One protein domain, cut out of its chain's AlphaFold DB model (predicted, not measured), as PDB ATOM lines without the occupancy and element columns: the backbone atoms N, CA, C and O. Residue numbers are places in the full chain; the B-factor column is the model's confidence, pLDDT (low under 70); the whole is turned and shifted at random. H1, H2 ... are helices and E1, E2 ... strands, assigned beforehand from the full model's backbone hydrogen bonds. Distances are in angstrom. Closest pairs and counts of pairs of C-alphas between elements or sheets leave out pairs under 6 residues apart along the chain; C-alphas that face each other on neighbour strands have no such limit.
ATOM      1  N   VAL A   9     217.854 257.653 241.945       92.81
ATOM      2  CA  VAL A   9     218.481 258.978 241.907       92.81
ATOM      3  C   VAL A   9     219.480 259.105 243.049       92.81
ATOM      4  O   VAL A   9     220.605 259.529 242.813       92.81
ATOM      5  N   VAL A  10     219.099 258.696 244.258       92.50
ATOM      6  CA  VAL A  10     219.971 258.710 245.442       92.50
ATOM      7  C   VAL A  10     221.158 257.763 245.245       92.50
ATOM      8  O   VAL A  10     222.299 258.170 245.448       92.50
ATOM      9  N   GLU A  11     220.923 256.557 244.725       92.75
ATOM     10  CA  GLU A  11     221.988 255.614 244.349       92.75
ATOM     11  C   GLU A  11     222.989 256.240 243.356       92.75
ATOM     12  O   GLU A  11     224.209 256.133 243.510       92.75
ATOM     13  N   THR A  12     222.481 256.983 242.366       92.38
ATOM     14  CA  THR A  12     223.317 257.720 241.406       92.38
ATOM     15  C   THR A  12     224.159 258.804 242.080       92.38
ATOM     16  O   THR A  12     225.312 259.013 241.687       92.38
ATOM     17  N   LEU A  13     223.628 259.486 243.097       91.44
ATOM     18  CA  LEU A  13     224.382 260.489 243.851       91.44
ATOM     19  C   LEU A  13     225.520 259.850 244.655       91.44
ATOM     20  O   LEU A  13     226.648 260.337 244.580       91.44
ATOM     21  N   TYR A  14     225.263 258.723 245.327       92.81
ATOM     22  CA  TYR A  14     226.276 257.974 246.088       92.81
ATOM     23  C   TYR A  14     227.438 257.480 245.223       92.81
ATOM     24  O   TYR A  14     228.580 257.438 245.673       92.81
ATOM     25  N   SER A  15     227.181 257.159 243.953       89.75
ATOM     26  CA  SER A  15     228.222 256.675 243.037       89.75
ATOM     27  C   SER A  15     229.281 257.723 242.660       89.75
ATOM     28  O   SER A  15     230.364 257.370 242.194       89.75
ATOM     29  N   SER A  16     228.980 259.021 242.783       88.56
ATOM     30  CA  SER A  16     229.872 260.109 242.346       88.56
ATOM     31  C   SER A  16     229.548 261.427 243.059       88.56
ATOM     32  O   SER A  16     229.248 262.425 242.399       88.56
ATOM     33  N   PRO A  17     229.613 261.480 244.395       88.00
ATOM     34  CA  PRO A  17     229.068 262.596 245.164       88.00
ATOM     35  C   PRO A  17     229.732 263.929 244.828       88.00
ATOM     36  O   PRO A  17     229.045 264.930 244.646       88.00
ATOM     37  N   GLY A  18     231.050 263.937 244.601       84.31
ATOM     38  CA  GLY A  18     231.765 265.153 244.221       84.31
ATOM     39  C   GLY A  18     231.333 265.753 242.876       84.31
ATOM     40  O   GLY A  18     231.449 266.958 242.688       84.31
ATOM     41  N   LYS A  19     230.777 264.959 241.948       85.88
ATOM     42  CA  LYS A  19     230.204 265.487 240.696       85.88
ATOM     43  C   LYS A  19     228.952 266.322 240.964       85.88
ATOM     44  O   LYS A  19     228.682 267.271 240.234       85.88
ATOM     45  N   TRP A  20     228.178 265.926 241.966       86.44
ATOM     46  CA  TRP A  20     226.860 266.479 242.246       86.44
ATOM     47  C   TRP A  20     226.911 267.601 243.281       86.44
ATOM     48  O   TRP A  20     226.190 268.581 243.142       86.44
ATOM     49  N   LEU A  21     227.782 267.466 244.285       84.38
ATOM     50  CA  LEU A  21     227.801 268.321 245.472       84.38
ATOM     51  C   LEU A  21     228.986 269.296 245.536       84.38
ATOM     52  O   LEU A  21     228.923 270.231 246.320       84.38
ATOM     53  N   ASN A  22     230.012 269.169 244.678       76.69
ATOM     54  CA  ASN A  22     231.152 270.107 244.654       76.69
ATOM     55  C   ASN A  22     231.160 271.174 243.519       76.69
ATOM     56  O   ASN A  22     232.255 271.580 243.116       76.69
ATOM     57  N   PRO A  23     230.041 271.665 242.938       64.69
ATOM     58  CA  PRO A  23     230.123 272.768 241.973       64.69
ATOM     59  C   PRO A  23     230.529 274.110 242.620       64.69
ATOM     60  O   PRO A  23     230.964 275.014 241.906       64.69
ATOM     61  N   VAL A  24     230.458 274.224 243.951       55.97
ATOM     62  CA  VAL A  24     231.090 275.289 244.748       55.97
ATOM     63  C   VAL A  24     232.219 274.641 245.554       55.97
ATOM     64  O   VAL A  24     232.046 273.561 246.106       55.97
ATOM     65  N   ALA A  25     233.413 275.232 245.533       53.62
ATOM     66  CA  ALA A  25     234.656 274.558 245.916       53.62
ATOM     67  C   ALA A  25     234.816 274.257 247.422       53.62
ATOM     68  O   ALA A  25     235.751 273.531 247.768       53.62
ATOM     69  N   ASP A  26     233.915 274.773 248.260       61.38
ATOM     70  CA  ASP A  26     233.946 274.740 249.722       61.38
ATOM     71  C   ASP A  26     232.503 274.550 250.219       61.38
ATOM     72  O   ASP A  26     231.676 275.441 250.033       61.38
ATOM     73  N   VAL A  27     232.171 273.369 250.749       68.25
ATOM     74  CA  VAL A  27     230.766 273.001 251.055       68.25
ATOM     75  C   VAL A  27     230.540 272.758 252.553       68.25
ATOM     76  O   VAL A  27     229.400 272.669 253.001       68.25
ATOM     77  N   TYR A  28     231.618 272.654 253.333       77.25
ATOM     78  CA  TYR A  28     231.575 272.296 254.745       77.25
ATOM     79  C   TYR A  28     232.787 272.853 255.496       77.25
ATOM     80  O   TYR A  28     233.910 272.747 254.994       77.25
ATOM     81  N   TYR A  29     232.583 273.400 256.692       83.25
ATOM     82  CA  TYR A  29     233.668 273.784 257.591       83.25
ATOM     83  C   TYR A  29     233.967 272.639 258.549       83.25
ATOM     84  O   TYR A  29     233.111 272.239 259.332       83.25
ATOM     85  N   MET A  30     235.181 272.104 258.455       86.75
ATOM     86  CA  MET A  30     235.583 270.932 259.227       86.75
ATOM     87  C   MET A  30     235.842 271.311 260.685       86.75
ATOM     88  O   MET A  30     236.375 272.392 260.955       86.75
ATOM     89  N   SER A  31     235.556 270.409 261.623       83.31
ATOM     90  CA  SER A  31     235.735 270.661 263.057       83.31
ATOM     91  C   SER A  31     237.187 270.971 263.431       83.31
ATOM     92  O   SER A  31     237.433 271.768 264.332       83.31
ATOM     93  N   VAL A  32     238.154 270.408 262.702       76.88
ATOM     94  CA  VAL A  32     239.600 270.685 262.851       76.88
ATOM     95  C   VAL A  32     240.090 271.899 262.044       76.88
ATOM     96  O   VAL A  32     241.291 272.130 261.910       76.88
ATOM     97  N   GLY A  33     239.163 272.671 261.476       75.31
ATOM     98  CA  GLY A  33     239.435 273.887 260.723       75.31
ATOM     99  C   GLY A  33     239.660 273.680 259.222       75.31
ATOM    100  O   GLY A  33     240.138 272.652 258.736       75.31
ATOM    101  N   GLY A  34     239.339 274.733 258.468       80.19
ATOM    102  CA  GLY A  34     239.406 274.750 257.008       80.19
ATOM    103  C   GLY A  34     238.150 274.185 256.341       80.19
ATOM    104  O   GLY A  34     237.236 273.691 256.998       80.19
ATOM    105  N   THR A  35     238.097 274.288 255.015       85.56
ATOM    106  CA  THR A  35     236.937 273.876 254.223       85.56
ATOM    107  C   THR A  35     237.148 272.498 253.601       85.56
ATOM    108  O   THR A  35     238.171 272.205 252.976       85.56
ATOM    109  N   GLY A  36     236.164 271.629 253.799       87.56
ATOM    110  CA  GLY A  36     236.116 270.284 253.257       87.56
ATOM    111  C   GLY A  36     235.336 270.217 251.946       87.56
ATOM    112  O   GLY A  36     234.354 270.929 251.724       87.56
ATOM    113  N   ARG A  37     235.759 269.304 251.070       89.12
ATOM    114  CA  ARG A  37     235.019 268.902 249.868       89.12
ATOM    115  C   ARG A  37     234.413 267.532 250.054       89.12
ATOM    116  O   ARG A  37     235.059 266.661 250.637       89.12
ATOM    117  N   VAL A  38     233.233 267.313 249.482       90.88
ATOM    118  CA  VAL A  38     232.586 266.004 249.530       90.88
ATOM    119  C   VAL A  38     233.440 264.982 248.789       90.88
ATOM    120  O   VAL A  38     233.791 265.176 247.620       90.88
ATOM    121  N   GLU A  39     233.743 263.881 249.465       90.94
ATOM    122  CA  GLU A  39     234.495 262.756 248.914       90.94
ATOM    123  C   GLU A  39     233.657 261.482 248.864       90.94
ATOM    124  O   GLU A  39     233.664 260.786 247.849       90.94
ATOM    125  N   ILE A  40     232.908 261.194 249.932       93.38
ATOM    126  CA  ILE A  40     232.016 260.033 250.013       93.38
ATOM    127  C   ILE A  40     230.646 260.506 250.473       93.38
ATOM    128  O   ILE A  40     230.539 261.363 251.339       93.38
ATOM    129  N   LEU A  41     229.609 259.912 249.896       94.31
ATOM    130  CA  LEU A  41     228.235 260.028 250.345       94.31
ATOM    131  C   LEU A  41     227.656 258.619 250.346       94.31
ATOM    132  O   LEU A  41     227.775 257.905 249.346       94.31
ATOM    133  N   CYS A  42     227.070 258.213 251.459       94.38
ATOM    134  CA  CYS A  42     226.479 256.893 251.620       94.38
ATOM    135  C   CYS A  42     225.159 257.001 252.399       94.38
ATOM    136  O   CYS A  42     224.818 258.082 252.875       94.38
ATOM    137  N   PRO A  43     224.396 255.904 252.544       95.69
ATOM    138  CA  PRO A  43     223.127 255.932 253.268       95.69
ATOM    139  C   PRO A  43     223.213 256.394 254.725       95.69
ATOM    140  O   PRO A  43     222.187 256.734 255.287       95.69
ATOM    141  N   VAL A  44     224.390 256.360 255.350       96.69
ATOM    142  CA  VAL A  44     224.565 256.638 256.786       96.69
ATOM    143  C   VAL A  44     225.314 257.937 257.065       96.69
ATOM    144  O   VAL A  44     225.552 258.259 258.219       96.69
ATOM    145  N   GLY A  45     225.725 258.679 256.033       96.44
ATOM    146  CA  GLY A  45     226.406 259.951 256.237       96.44
ATOM    147  C   GLY A  45     227.217 260.430 255.045       96.44
ATOM    148  O   GLY A  45     227.136 259.916 253.919       96.44
ATOM    149  N   ILE A  46     228.050 261.427 255.319       95.50
ATOM    150  CA  ILE A  46     228.880 262.106 254.331       95.50
ATOM    151  C   ILE A  46     230.315 262.274 254.847       95.50
ATOM    152  O   ILE A  46     230.548 262.641 255.993       95.50
ATOM    153  N   GLN A  47     231.296 261.987 253.986       95.12
ATOM    154  CA  GLN A  47     232.716 262.228 254.250       95.12
ATOM    155  C   GLN A  47     233.187 263.455 253.473       95.12
ATOM    156  O   GLN A  47     233.073 263.508 252.241       95.12
ATOM    157  N   PHE A  48     233.832 264.369 254.184       93.69
ATOM    158  CA  PHE A  48     234.547 265.505 253.633       93.69
ATOM    159  C   PHE A  48     236.056 265.293 253.681       93.69
ATOM    160  O   PHE A  48     236.581 264.558 254.520       93.69
ATOM    161  N   SER A  49     236.767 265.966 252.781       91.38
ATOM    162  CA  SER A  49     238.222 266.028 252.815       91.38
ATOM    163  C   SER A  49     238.770 267.412 252.529       91.38
ATOM    164  O   SER A  49     238.312 268.098 251.613       91.38
ATOM    165  N   ASN A  50     239.805 267.777 253.277       89.25
ATOM    166  CA  ASN A  50     240.647 268.930 253.006       89.25
ATOM    167  C   ASN A  50     242.054 268.441 252.637       89.25
ATOM    168  O   ASN A  50     242.674 267.649 253.353       89.25
ATOM    169  N   PHE A  51     242.523 268.870 251.466       84.62
ATOM    170  CA  PHE A  51     243.812 268.487 250.907       84.62
ATOM    171  C   PHE A  51     244.857 269.558 251.189       84.62
ATOM    172  O   PHE A  51     244.734 270.701 250.750       84.62
ATOM    173  N   LEU A  52     245.955 269.140 251.811       80.69
ATOM    174  CA  LEU A  52     247.105 269.983 252.087       80.69
ATOM    175  C   LEU A  52     248.353 269.382 251.445       80.69
ATOM    176  O   LEU A  52     248.681 268.206 251.620       80.69
ATOM    177  N   THR A  53     249.094 270.214 250.717       76.06
ATOM    178  CA  THR A  53     250.447 269.868 250.268       76.06
ATOM    179  C   THR A  53     251.464 270.308 251.310       76.06
ATOM    180  O   THR A  53     251.559 271.494 251.606       76.06
ATOM    181  N   THR A  54     252.278 269.390 251.828       70.88
ATOM    182  CA  THR A  54     253.289 269.717 252.853       70.88
ATOM    183  C   THR A  54     254.540 270.379 252.272       70.88
ATOM    184  O   THR A  54     255.479 270.699 252.995       70.88
ATOM    185  N   THR A  55     254.583 270.580 250.952       76.19
ATOM    186  CA  THR A  55     255.692 271.255 250.263       76.19
ATOM    187  C   THR A  55     255.605 272.780 250.323       76.19
ATOM    188  O   THR A  55     256.586 273.455 250.010       76.19
ATOM    189  N   LEU A  56     254.451 273.332 250.715       79.25
ATOM    190  CA  LEU A  56     254.262 274.763 250.935       79.25
ATOM    191  C   LEU A  56     254.374 275.058 252.439       79.25
ATOM    192  O   LEU A  56     253.631 274.444 253.204       79.25
ATOM    193  N   PRO A  57     255.234 276.001 252.876       80.19
ATOM    194  CA  PRO A  57     255.459 276.266 254.300       80.19
ATOM    195  C   PRO A  57     254.181 276.532 255.102       80.19
ATOM    196  O   PRO A  57     253.979 275.903 256.129       80.19
ATOM    197  N   ALA A  58     253.267 277.361 254.584       79.38
ATOM    198  CA  ALA A  58     252.010 277.678 255.268       79.38
ATOM    199  C   ALA A  58     251.109 276.447 255.493       79.38
ATOM    200  O   ALA A  58     250.438 276.339 256.511       79.38
ATOM    201  N   HIS A  59     251.100 275.496 254.557       80.44
ATOM    202  CA  HIS A  59     250.339 274.253 254.709       80.44
ATOM    203  C   HIS A  59     251.036 273.262 255.643       80.44
ATOM    204  O   HIS A  59     250.370 272.458 256.287       80.44
ATOM    205  N   ALA A  60     252.371 273.292 255.694       76.62
ATOM    206  CA  ALA A  60     253.137 272.489 256.636       76.62
ATOM    207  C   ALA A  60     252.929 272.979 258.076       76.62
ATOM    208  O   ALA A  60     252.693 272.152 258.946       76.62
ATOM    209  N   GLU A  61     252.952 274.296 258.304       79.81
ATOM    210  CA  GLU A  61     252.636 274.908 259.604       79.81
ATOM    211  C   GLU A  61     251.213 274.547 260.045       79.81
ATOM    212  O   GLU A  61     251.046 273.924 261.088       79.81
ATOM    213  N   PHE A  62     250.213 274.792 259.191       79.94
ATOM    214  CA  PHE A  62     248.824 274.416 259.475       79.94
ATOM    215  C   PHE A  62     248.658 272.914 259.777       79.94
ATOM    216  O   PHE A  62     247.889 272.529 260.652       79.94
ATOM    217  N   TYR A  63     249.396 272.043 259.079       81.00
ATOM    218  CA  TYR A  63     249.365 270.609 259.365       81.00
ATOM    219  C   TYR A  63     249.980 270.254 260.724       81.00
ATOM    220  O   TYR A  63     249.439 269.398 261.423       81.00
ATOM    221  N   GLU A  64     251.107 270.860 261.098       83.00
ATOM    222  CA  GLU A  64     251.720 270.598 262.403       83.00
ATOM    223  C   GLU A  64     250.827 271.080 263.551       83.00
ATOM    224  O   GLU A  64     250.670 270.328 264.514       83.00
ATOM    225  N   ASP A  65     250.142 272.218 263.396       83.12
ATOM    226  CA  ASP A  65     249.140 272.695 264.360       83.12
ATOM    227  C   ASP A  65     248.022 271.653 264.556       83.12
ATOM    228  O   ASP A  65     247.720 271.254 265.681       83.12
ATOM    229  N   ILE A  66     247.473 271.113 263.461       82.38
ATOM    230  CA  ILE A  66     246.433 270.072 263.518       82.38
ATOM    231  C   ILE A  66     246.949 268.786 264.167       82.38
ATOM    232  O   ILE A  66     246.220 268.114 264.900       82.38
ATOM    233  N   LYS A  67     248.194 268.379 263.896       82.06
ATOM    234  CA  LYS A  67     248.770 267.188 264.540       82.06
ATOM    235  C   LYS A  67     248.935 267.393 266.034       82.06
ATOM    236  O   LYS A  67     248.676 266.454 266.783       82.06
ATOM    237  N   GLU A  68     249.398 268.568 266.448       84.25
ATOM    238  CA  GLU A  68     249.540 268.912 267.857       84.25
ATOM    239  C   GLU A  68     248.175 268.915 268.543       84.25
ATOM    240  O   GLU A  68     248.014 268.276 269.582       84.25
ATOM    241  N   GLU A  69     247.168 269.539 267.936       82.00
ATOM    242  CA  GLU A  69     245.812 269.568 268.474       82.00
ATOM    243  C   GLU A  69     245.240 268.150 268.622       82.00
ATOM    244  O   GLU A  69     244.782 267.774 269.701       82.00
ATOM    245  N   ARG A  70     245.372 267.307 267.593       83.38
ATOM    246  CA  ARG A  70     244.909 265.908 267.619       83.38
ATOM    247  C   ARG A  70     245.675 265.022 268.595       83.38
ATOM    248  O   ARG A  70     245.110 264.075 269.126       83.38
ATOM    249  N   ALA A  71     246.965 265.272 268.808       83.50
ATOM    250  CA  ALA A  71     247.759 264.496 269.760       83.50
ATOM    251  C   ALA A  71     247.347 264.762 271.215       83.50
ATOM    252  O   ALA A  71     247.616 263.935 272.086       83.50
ATOM    253  N   ASN A  72     246.717 265.911 271.465       86.69
ATOM    254  CA  ASN A  72     246.375 266.381 272.800       86.69
ATOM    255  C   ASN A  72     244.870 266.337 273.103       86.69
ATOM    256  O   ASN A  72     244.499 266.545 274.257       86.69
ATOM    257  N   ASN A  73     244.018 266.071 272.109       87.19
ATOM    258  CA  ASN A  73     242.568 266.088 272.262       87.19
ATOM    259  C   ASN A  73     241.928 264.842 271.641       87.19
ATOM    260  O   ASN A  73     242.170 264.522 270.479       87.19
ATOM    261  N   ASP A  74     241.054 264.192 272.408       89.44
ATOM    262  CA  ASP A  74     240.219 263.086 271.924       89.44
ATOM    263  C   ASP A  74     239.019 263.588 271.094       89.44
ATOM    264  O   ASP A  74     238.390 262.814 270.375       89.44
ATOM    265  N   GLU A  75     238.711 264.888 271.165       90.69
ATOM    266  CA  GLU A  75     237.609 265.550 270.465       90.69
ATOM    267  C   GLU A  75     238.006 266.981 270.075       90.69
ATOM    268  O   GLU A  75     238.604 267.701 270.875       90.69
ATOM    269  N   ILE A  76     237.664 267.404 268.857       85.44
ATOM    270  CA  ILE A  76     237.879 268.769 268.360       85.44
ATOM    271  C   ILE A  76     236.580 269.230 267.711       85.44
ATOM    272  O   ILE A  76     236.056 268.538 266.845       85.44
ATOM    273  N   GLY A  77     236.041 270.378 268.133       81.06
ATOM    274  CA  GLY A  77     234.848 270.976 267.518       81.06
ATOM    275  C   GLY A  77     233.635 270.036 267.427       81.06
ATOM    276  O   GLY A  77     232.921 270.083 266.429       81.06
ATOM    277  N   GLY A  78     233.432 269.157 268.418       84.56
ATOM    278  CA  GLY A  78     232.340 268.173 268.434       84.56
ATOM    279  C   GLY A  78     232.627 266.865 267.686       84.56
ATOM    280  O   GLY A  78     231.802 265.956 267.729       84.56
ATOM    281  N   ALA A  79     233.775 266.752 267.009       90.25
ATOM    282  CA  ALA A  79     234.172 265.554 266.281       90.25
ATOM    283  C   ALA A  79     235.215 264.744 267.059       90.25
ATOM    284  O   ALA A  79     236.254 265.271 267.464       90.25
ATOM    285  N   ALA A  80     234.981 263.442 267.221       92.38
ATOM    286  CA  ALA A  80     235.941 262.555 267.868       92.38
ATOM    287  C   ALA A  80     237.173 262.331 266.976       92.38
ATOM    288  O   ALA A  80     237.069 262.070 265.773       92.38
ATOM    289  N   VAL A  81     238.362 262.396 267.571       91.62
ATOM    290  CA  VAL A  81     239.638 262.240 266.869       91.62
ATOM    291  C   VAL A  81     240.040 260.771 266.854       91.62
ATOM    292  O   VAL A  81     240.387 260.183 267.876       91.62
ATOM    293  N   VAL A  82     240.057 260.168 265.666       92.00
ATOM    294  CA  VAL A  82     240.415 258.753 265.498       92.00
ATOM    295  C   VAL A  82     241.709 258.577 264.702       92.00
ATOM    296  O   VAL A  82     242.141 259.430 263.922       92.00
ATOM    297  N   SER A  83     242.382 257.446 264.929       88.12
ATOM    298  CA  SER A  83     243.702 257.150 264.348       88.12
ATOM    299  C   SER A  83     243.650 256.607 262.918       88.12
ATOM    300  O   SER A  83     244.669 256.591 262.229       88.12
ATOM    301  N   LYS A  84     242.481 256.149 262.465       90.75
ATOM    302  CA  LYS A  84     242.257 255.564 261.140       90.75
ATOM    303  C   LYS A  84     240.814 255.788 260.707       90.75
ATOM    304  O   LYS A  84     239.960 256.028 261.555       90.75
ATOM    305  N   LYS A  85     240.554 255.612 259.410       94.19
ATOM    306  CA  LYS A  85     239.201 255.626 258.856       94.19
ATOM    307  C   LYS A  85     238.277 254.677 259.650       94.19
ATOM    308  O   LYS A  85     238.630 253.497 259.777       94.19
ATOM    309  N   PRO A  86     237.151 255.175 260.187       93.38
ATOM    310  CA  PRO A  86     236.189 254.358 260.914       93.38
ATOM    311  C   PRO A  86     235.338 253.515 259.957       93.38
ATOM    312  O   PRO A  86     235.338 253.738 258.743       93.38
ATOM    313  N   ASP A  87     234.622 252.543 260.517       94.56
ATOM    314  CA  ASP A  87     233.496 251.922 259.825       94.56
ATOM    315  C   ASP A  87     232.289 252.854 259.954       94.56
ATOM    316  O   ASP A  87     231.932 253.233 261.064       94.56
ATOM    317  N   PHE A  88     231.714 253.289 258.837       94.19
ATOM    318  CA  PHE A  88     230.687 254.333 258.847       94.19
ATOM    319  C   PHE A  88     229.359 253.870 259.431       94.19
ATOM    320  O   PHE A  88     228.616 254.703 259.931       94.19
ATOM    321  N   ASP A  89     229.069 252.570 259.386       92.69
ATOM    322  CA  ASP A  89     227.852 252.030 259.994       92.69
ATOM    323  C   ASP A  89     227.928 252.010 261.544       92.69
ATOM    324  O   ASP A  89     226.897 251.824 262.184       92.69
ATOM    325  N   ASP A  90     229.106 252.242 262.149       92.50
ATOM    326  CA  ASP A  90     229.344 252.229 263.609       92.50
ATOM    327  C   ASP A  90     229.604 253.638 264.203       92.50
ATOM    328  O   ASP A  90     230.157 253.770 265.301       92.50
ATOM    329  N   VAL A  91     229.288 254.708 263.469       92.62
ATOM    330  CA  VAL A  91     229.589 256.091 263.868       92.62
ATOM    331  C   VAL A  91     228.307 256.859 264.182       92.62
ATOM    332  O   VAL A  91     227.548 257.178 263.276       92.62
ATOM    333  N   ASP A  92     228.125 257.224 265.453       92.06
ATOM    334  CA  ASP A  92     226.952 257.983 265.926       92.06
ATOM    335  C   ASP A  92     227.202 259.499 266.053       92.06
ATOM    336  O   ASP A  92     226.276 260.272 266.263       92.06
ATOM    337  N   ASN A  93     228.463 259.940 265.992       93.00
ATOM    338  CA  ASN A  93     228.852 261.352 266.099       93.00
ATOM    339  C   ASN A  93     229.916 261.687 265.050       93.00
ATOM    340  O   ASN A  93     230.602 260.772 264.596       93.00
ATOM    341  N   PRO A  94     230.121 262.965 264.683       95.31
ATOM    342  CA  PRO A  94     231.187 263.336 263.765       95.31
ATOM    343  C   PRO A  94     232.550 262.787 264.202       95.31
ATOM    344  O   PRO A  94     232.886 262.749 265.387       95.31
ATOM    345  N   VAL A  95     233.350 262.346 263.236       95.19
ATOM    346  CA  VAL A  95     234.665 261.738 263.477       95.19
ATOM    347  C   VAL A  95     235.678 262.270 262.486       95.19
ATOM    348  O   VAL A  95     235.425 262.322 261.283       95.19
ATOM    349  N   THR A  96     236.860 262.606 262.987       94.31
ATOM    350  CA  THR A  96     237.924 263.230 262.206       94.31
ATOM    351  C   THR A  96     239.203 262.395 262.241       94.31
ATOM    352  O   THR A  96     239.606 261.853 263.278       94.31
ATOM    353  N   TRP A  97     239.865 262.251 261.094       92.81
ATOM    354  CA  TRP A  97     241.139 261.541 260.982       92.81
ATOM    355  C   TRP A  97     242.027 262.142 259.898       92.81
ATOM    356  O   TRP A  97     241.593 262.910 259.046       92.81
ATOM    357  N   VAL A  98     243.308 261.783 259.930       89.75
ATOM    358  CA  VAL A  98     244.275 262.220 258.924       89.75
ATOM    359  C   VAL A  98     244.821 261.020 258.178       89.75
ATOM    360  O   VAL A  98     245.254 260.037 258.779       89.75
ATOM    361  N   GLU A  99     244.867 261.150 256.861       90.38
ATOM    362  CA  GLU A  99     245.576 260.252 255.964       90.38
ATOM    363  C   GLU A  99     246.764 260.992 255.358       90.38
ATOM    364  O   GLU A  99     246.626 262.088 254.815       90.38
ATOM    365  N   GLN A 100     247.951 260.394 255.427       85.19
ATOM    366  CA  GLN A 100     249.167 260.999 254.898       85.19
ATOM    367  C   GLN A 100     249.831 260.080 253.873       85.19
ATOM    368  O   GLN A 100     250.025 258.885 254.101       85.19
ATOM    369  N   ASN A 101     250.241 260.665 252.750       84.69
ATOM    370  CA  ASN A 101     251.219 260.084 251.838       84.69
ATOM    371  C   ASN A 101     252.457 261.000 251.746       84.69
ATOM    372  O   ASN A 101     252.549 262.001 252.450       84.69
ATOM    373  N   LYS A 102     253.443 260.645 250.908       80.25
ATOM    374  CA  LYS A 102     254.784 261.268 250.914       80.25
ATOM    375  C   LYS A 102     254.786 262.803 250.949       80.25
ATOM    376  O   LYS A 102     255.602 263.363 251.669       80.25
ATOM    377  N   ASN A 103     253.899 263.449 250.191       81.69
ATOM    378  CA  ASN A 103     253.865 264.912 250.054       81.69
ATOM    379  C   ASN A 103     252.481 265.513 250.331       81.69
ATOM    380  O   ASN A 103     252.299 266.723 250.195       81.69
ATOM    381  N   HIS A 104     251.498 264.674 250.651       85.50
ATOM    382  CA  HIS A 104     250.118 265.103 250.782       85.50
ATOM    383  C   HIS A 104     249.529 264.613 252.085       85.50
ATOM    384  O   HIS A 104     249.705 263.456 252.478       85.50
ATOM    385  N   VAL A 105     248.791 265.514 252.703       87.94
ATOM    386  CA  VAL A 105     247.999 265.276 253.893       87.94
ATOM    387  C   VAL A 105     246.550 265.493 253.504       87.94
ATOM    388  O   VAL A 105     246.208 266.473 252.842       87.94
ATOM    389  N   TYR A 106     245.709 264.559 253.913       90.38
ATOM    390  CA  TYR A 106     244.271 264.653 253.795       90.38
ATOM    391  C   TYR A 106     243.708 264.632 255.197       90.38
ATOM    392  O   TYR A 106     243.844 263.642 255.915       90.38
ATOM    393  N   ILE A 107     243.071 265.725 255.566       90.50
ATOM    394  CA  ILE A 107     242.208 265.758 256.730       90.50
ATOM    395  C   ILE A 107     240.855 265.250 256.252       90.50
ATOM    396  O   ILE A 107     240.371 265.690 255.207       90.50
ATOM    397  N   LYS A 108     240.285 264.291 256.969       93.88
ATOM    398  CA  LYS A 108     239.003 263.671 256.658       93.88
ATOM    399  C   LYS A 108     238.071 263.865 257.835       93.88
ATOM    400  O   LYS A 108     238.496 263.710 258.975       93.88
ATOM    401  N   GLU A 109     236.812 264.131 257.542       95.06
ATOM    402  CA  GLU A 109     235.762 264.177 258.550       95.06
ATOM    403  C   GLU A 109     234.542 263.462 258.009       95.06
ATOM    404  O   GLU A 109     234.158 263.678 256.859       95.06
ATOM    405  N   PHE A 110     233.978 262.567 258.807       96.62
ATOM    406  CA  PHE A 110     232.720 261.916 258.500       96.62
ATOM    407  C   PHE A 110     231.660 262.439 259.455       96.62
ATOM    408  O   PHE A 110     231.861 262.413 260.669       96.62
ATOM    409  N   VAL A 111     230.556 262.907 258.886       95.94
ATOM    410  CA  VAL A 111     229.377 263.368 259.612       95.94
ATOM    411  C   VAL A 111     228.280 262.330 259.371       95.94
ATOM    412  O   VAL A 111     227.882 262.151 258.210       95.94
ATOM    413  N   PRO A 112     227.856 261.586 260.407       97.06
ATOM    414  CA  PRO A 112     226.766 260.632 260.270       97.06
ATOM    415  C   PRO A 112     225.435 261.358 260.061       97.06
ATOM    416  O   PRO A 112     225.272 262.498 260.492       97.06
ATOM    417  N   PHE A 113     224.506 260.687 259.390       96.50
ATOM    418  CA  PHE A 113     223.102 261.091 259.336       96.50
ATOM    419  C   PHE A 113     222.360 260.615 260.582       96.50
ATOM    420  O   PHE A 113     222.735 259.592 261.163       96.50
ATOM    421  N   ASP A 114     221.282 261.309 260.948       94.31
ATOM    422  CA  ASP A 114     220.434 260.903 262.075       94.31
ATOM    423  C   ASP A 114     219.760 259.548 261.795       94.31
ATOM    424  O   ASP A 114     219.631 258.696 262.680       94.31
ATOM    425  N   GLU A 115     219.357 259.323 260.541       91.75
ATOM    426  CA  GLU A 115     218.805 258.053 260.081       91.75
ATOM    427  C   GLU A 115     219.405 257.594 258.747       91.75
ATOM    428  O   GLU A 115     219.937 258.358 257.940       91.75
ATOM    429  N   ARG A 116     219.265 256.292 258.463       94.38
ATOM    430  CA  ARG A 116     219.673 255.737 257.172       94.38
ATOM    431  C   ARG A 116     218.808 256.312 256.045       94.38
ATOM    432  O   ARG A 116     217.617 256.018 255.939       94.38
ATOM    433  N   VAL A 117     219.440 257.045 255.140       95.25
ATOM    434  CA  VAL A 117     218.812 257.710 253.999       95.25
ATOM    435  C   VAL A 117     218.554 256.734 252.855       95.25
ATOM    436  O   VAL A 117     219.450 256.030 252.383       95.25
ATOM    437  N   THR A 118     217.319 256.736 252.356       94.56
ATOM    438  CA  THR A 118     216.906 255.947 251.179       94.56
ATOM    439  C   THR A 118     216.148 256.765 250.132       94.56
ATOM    440  O   THR A 118     216.036 256.329 248.983       94.56
ATOM    441  N   THR A 119     215.667 257.964 250.482       95.69
ATOM    442  CA  THR A 119     214.892 258.849 249.597       95.69
ATOM    443  C   THR A 119     215.589 260.188 249.345       95.69
ATOM    444  O   THR A 119     216.533 260.571 250.038       95.69
ATOM    445  N   ARG A 120     215.133 260.919 248.318       94.94
ATOM    446  CA  ARG A 120     215.669 262.250 247.977       94.94
ATOM    447  C   ARG A 120     215.318 263.288 249.032       94.94
ATOM    448  O   ARG A 120     216.114 264.185 249.282       94.94
ATOM    449  N   GLU A 121     214.122 263.181 249.601       95.06
ATOM    450  CA  GLU A 121     213.632 264.060 250.654       95.06
ATOM    451  C   GLU A 121     214.490 263.915 251.912       95.06
ATOM    452  O   GLU A 121     215.029 264.918 252.366       95.06
ATOM    453  N   GLN A 122     214.733 262.679 252.368       95.88
ATOM    454  CA  GLN A 122     215.631 262.402 253.497       95.88
ATOM    455  C   GLN A 122     217.043 262.927 253.226       95.88
ATOM    456  O   GLN A 122     217.611 263.643 254.037       95.88
ATOM    457  N   LEU A 123     217.596 262.635 252.040       94.94
ATOM    458  CA  LEU A 123     218.937 263.102 251.688       94.94
ATOM    459  C   LEU A 123     219.038 264.630 251.709       94.94
ATOM    460  O   LEU A 123     220.067 265.180 252.077       94.94
ATOM    461  N   ARG A 124     217.989 265.321 251.257       94.44
ATOM    462  CA  ARG A 124     217.953 266.779 251.273       94.44
ATOM    463  C   ARG A 124     217.932 267.313 252.701       94.44
ATOM    464  O   ARG A 124     218.647 268.269 252.955       94.44
ATOM    465  N   GLU A 125     217.089 266.753 253.564       94.81
ATOM    466  CA  GLU A 125     216.965 267.179 254.963       94.81
ATOM    467  C   GLU A 125     218.319 267.067 255.672       94.81
ATOM    468  O   GLU A 125     218.858 268.082 256.101       94.81
ATOM    469  N   GLU A 126     218.941 265.889 255.618       95.19
ATOM    470  CA  GLU A 126     220.257 265.644 256.222       95.19
ATOM    471  C   GLU A 126     221.348 266.585 255.683       95.19
ATOM    472  O   GLU A 126     222.161 267.131 256.424       95.19
ATOM    473  N   LEU A 127     221.389 266.812 254.364       92.56
ATOM    474  CA  LEU A 127     222.431 267.653 253.770       92.56
ATOM    475  C   LEU A 127     222.234 269.150 254.038       92.56
ATOM    476  O   LEU A 127     223.225 269.873 254.052       92.56
ATOM    477  N   VAL A 128     221.002 269.625 254.231       91.19
ATOM    478  CA  VAL A 128     220.745 271.024 254.625       91.19
ATOM    479  C   VAL A 128     221.259 271.293 256.038       91.19
ATOM    480  O   VAL A 128     221.762 272.379 256.304       91.19
ATOM    481  N   ASP A 129     221.185 270.302 256.926       89.81
ATOM    482  CA  ASP A 129     221.661 270.454 258.301       89.81
ATOM    483  C   ASP A 129     223.195 270.419 258.401       89.81
ATOM    484  O   ASP A 129     223.780 271.024 259.302       89.81
ATOM    485  N   ILE A 130     223.861 269.744 257.459       90.69
ATOM    486  CA  ILE A 130     225.318 269.561 257.472       90.69
ATOM    487  C   ILE A 130     226.054 270.638 256.670       90.69
ATOM    488  O   ILE A 130     227.115 271.100 257.090       90.69
ATOM    489  N   LEU A 131     225.567 270.992 255.479       88.38
ATOM    490  CA  LEU A 131     226.308 271.849 254.551       88.38
ATOM    491  C   LEU A 131     226.176 273.329 254.927       88.38
ATOM    492  O   LEU A 131     225.103 273.811 255.264       88.38
ATOM    493  N   GLU A 132     227.263 274.092 254.784       84.50
ATOM    494  CA  GLU A 132     227.226 275.539 255.055       84.50
ATOM    495  C   GLU A 132     226.413 276.316 254.010       84.50
ATOM    496  O   GLU A 132     225.875 277.392 254.286       84.50
ATOM    497  N   TYR A 133     226.359 275.781 252.790       82.12
ATOM    498  CA  TYR A 133     225.645 276.365 251.665       82.12
ATOM    499  C   TYR A 133     224.776 275.312 250.996       82.12
ATOM    500  O   TYR A 133     225.291 274.345 250.433       82.12
ATOM    501  N   ASP A 134     223.469 275.566 250.984       83.19
ATOM    502  CA  ASP A 134     222.488 274.709 250.328       83.19
ATOM    503  C   ASP A 134     222.781 274.566 248.824       83.19
ATOM    504  O   ASP A 134     222.722 275.550 248.071       83.19
ATOM    505  N   PRO A 135     223.042 273.343 248.335       83.62
ATOM    506  CA  PRO A 135     223.081 273.068 246.910       83.62
ATOM    507  C   PRO A 135     221.720 273.326 246.252       83.62
ATOM    508  O   PRO A 135     220.662 273.202 246.875       83.62
ATOM    509  N   ASP A 136     221.710 273.569 244.938       89.50
ATOM    510  CA  ASP A 136     220.465 273.510 244.164       89.50
ATOM    511  C   ASP A 136     220.029 272.046 243.986       89.50
ATOM    512  O   ASP A 136     220.218 271.421 242.937       89.50
ATOM    513  N   PHE A 137     219.433 271.489 245.043       90.25
ATOM    514  CA  PHE A 137     218.928 270.120 245.079       90.25
ATOM    515  C   PHE A 137     217.929 269.838 243.959       90.25
ATOM    516  O   PHE A 137     217.884 268.724 243.441       90.25
ATOM    517  N   SER A 138     217.147 270.840 243.545       91.19
ATOM    518  CA  SER A 138     216.183 270.664 242.457       91.19
ATOM    519  C   SER A 138     216.905 270.353 241.150       91.19
ATOM    520  O   SER A 138     216.556 269.383 240.473       91.19
ATOM    521  N   THR A 139     217.938 271.131 240.822       92.00
ATOM    522  CA  THR A 139     218.772 270.897 239.640       92.00
ATOM    523  C   THR A 139     219.546 269.583 239.757       92.00
ATOM    524  O   THR A 139     219.501 268.762 238.838       92.00
ATOM    525  N   ILE A 140     220.170 269.319 240.909       91.56
ATOM    526  CA  ILE A 140     220.948 268.094 241.154       91.56
ATOM    527  C   ILE A 140     220.086 266.841 240.972       91.56
ATOM    528  O   ILE A 140     220.460 265.936 240.223       91.56
ATOM    529  N   PHE A 141     218.909 266.784 241.599       94.06
ATOM    530  CA  PHE A 141     218.020 265.627 241.501       94.06
ATOM    531  C   PHE A 141     217.460 265.446 240.091       94.06
ATOM    532  O   PHE A 141     217.320 264.311 239.630       94.06
ATOM    533  N   GLN A 142     217.166 266.534 239.374       93.62
ATOM    534  CA  GLN A 142     216.727 266.452 237.981       93.62
ATOM    535  C   GLN A 142     217.821 265.889 237.068       93.62
ATOM    536  O   GLN A 142     217.535 265.019 236.239       93.62
ATOM    537  N   ASP A 143     219.062 266.342 237.220       92.31
ATOM    538  CA  ASP A 143     220.176 265.890 236.388       92.31
ATOM    539  C   ASP A 143     220.621 264.465 236.729       92.31
ATOM    540  O   ASP A 143     220.881 263.668 235.822       92.31
ATOM    541  N   ALA A 144     220.606 264.085 238.007       91.44
ATOM    542  CA  ALA A 144     220.808 262.700 238.418       91.44
ATOM    543  C   ALA A 144     219.696 261.785 237.873       91.44
ATOM    544  O   ALA A 144     219.985 260.743 237.288       91.44
ATOM    545  N   ALA A 145     218.426 262.208 237.922       92.69
ATOM    546  CA  ALA A 145     217.321 261.451 237.328       92.69
ATOM    547  C   ALA A 145     217.439 261.303 235.800       92.69
ATOM    548  O   ALA A 145     217.002 260.297 235.233       92.69
ATOM    549  N   ARG A 146     218.024 262.286 235.106       92.44
ATOM    550  CA  ARG A 146     218.366 262.155 233.679       92.44
ATOM    551  C   ARG A 146     219.475 261.128 233.473       92.44
ATOM    552  O   ARG A 146     219.335 260.291 232.584       92.44
ATOM    553  N   ALA A 147     220.518 261.152 234.303       88.38
ATOM    554  CA  ALA A 147     221.624 260.199 234.231       88.38
ATOM    555  C   ALA A 147     221.145 258.745 234.397       88.38
ATOM    556  O   ALA A 147     221.508 257.900 233.577       88.38
ATOM    557  N   VAL A 148     220.242 258.484 235.354       88.19
ATOM    558  CA  VAL A 148     219.586 257.172 235.544       88.19
ATOM    559  C   VAL A 148     218.930 256.679 234.249       88.19
ATOM    560  O   VAL A 148     219.100 255.531 233.851       88.19
ATOM    561  N   LYS A 149     218.197 257.551 233.542       78.38
ATOM    562  CA  LYS A 149     217.484 257.185 232.301       78.38
ATOM    563  C   LYS A 149     218.416 256.873 231.129       78.38
ATOM    564  O   LYS A 149     217.991 256.211 230.186       78.38
ATOM    565  N   THR A 150     219.642 257.388 231.160       73.62
ATOM    566  CA  THR A 150     220.632 257.229 230.084       73.62
ATOM    567  C   THR A 150     221.600 256.071 230.298       73.62
ATOM    568  O   THR A 150     222.326 255.726 229.368       73.62
ATOM    569  N   GLN A 151     221.616 255.457 231.486       62.97
ATOM    570  CA  GLN A 151     222.402 254.250 231.712       62.97
ATOM    571  C   GLN A 151     221.783 253.089 230.913       62.97
ATOM    572  O   GLN A 151     220.586 252.816 231.058       62.97
TER     573      GLN A 151
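Overview. This is residues 9 to 151 of the 156 residues of an uncharacterized protein of Haloarcula sp. Atlit-7R (UniProt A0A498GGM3). A strongly twisted sheet of five strands has two separate helical parts packed over one face: the long helix H3 slants across one end of the strands, and H4 covers the other end. The short helices H1 and H2 pack on the edge strand E1, and H5 packs on H1, beyond the sheet, making the end of the long axis opposite H3. The printed part has 143 residues, in the order H1 H2 E1 E2 H3 E3 E4 E5 H4 H5; the sheet runs E1 E2 E5 E4 E3, mixed, and the class is mixed, helices and strands. It is compact, with a radius of gyration of the C-alphas of 15.9 A, yet elongated in outline, spanning 47 by 31 by 24 A.

Arrangement. E2, residues 45 to 53, is antiparallel to E5, residues 104 to 112; N 48 and O 109 are 2.8 A apart, within hydrogen-bond range. E1, residues 35 to 42, forms a hairpin with E2, with N 39 and O 47 at 2.9 A, and bends by 57 degrees at residue 39. E4, residues 95 to 100, forms a hairpin with E5, with N 97 and O 108 at 2.9 A. E3, residues 79 to 81, is parallel to E4, with N 96 and O 80 at 2.8 A. H3, residues 57 to 72, lies over E2, E5 and E4 at a height over the sheet of 9.9 A, slantwise to the strands; its closest C-alphas to E2 are those of His 59 and Leu 52, 6.0 A apart. E2, H3 and E3 form a split strand-helix-strand unit, two strands running the same way with E5 and E4 between them, its crossover right-handed. H4, residues 120 to 130, is on the same face as H3; the two are apart. H2, residues 17 to 21, is on that face too, over none of the strands, with the C-alphas of Gly 18 and Val 38 5.4 A apart. H1, residues 9 to 14, is on the sheet and touches H5, residues 137 to 150, about perpendicular at 82 degrees, the closest C-alphas being those of Val 9 and Ala 145, 5.3 A apart. H5 is not on the sheet. In the five helices every O i to N i+4 pair is within hydrogen-bond range.

Along the chain. E2 measures 26.7 A, E5 25.6 A, E1 20.1 A and E4 16.9 A from first to last C-alpha; E3 measures 6.4 A. H3 measures 22.9 A, H5 19.8 A, H4 15.4 A, H1 8.9 A and H2 5.9 A. H1 begins at C-alpha 9 (218.481, 258.978, 241.907), H3 at C-alpha 57 (255.459, 276.266, 254.300), and H5 ends at C-alpha 150 (220.632, 257.229, 230.084).

Size, cuts and confidence. The C-alphas farthest apart, those of Asn 72 and Thr 150, are 50.7 A apart. The printed part has no cut. The links H2 to E1 and E3 to E4 are long, 13 residues each. Mean pLDDT of the printed part is 87.4; residues 23 to 27 and residue 151 are under 70.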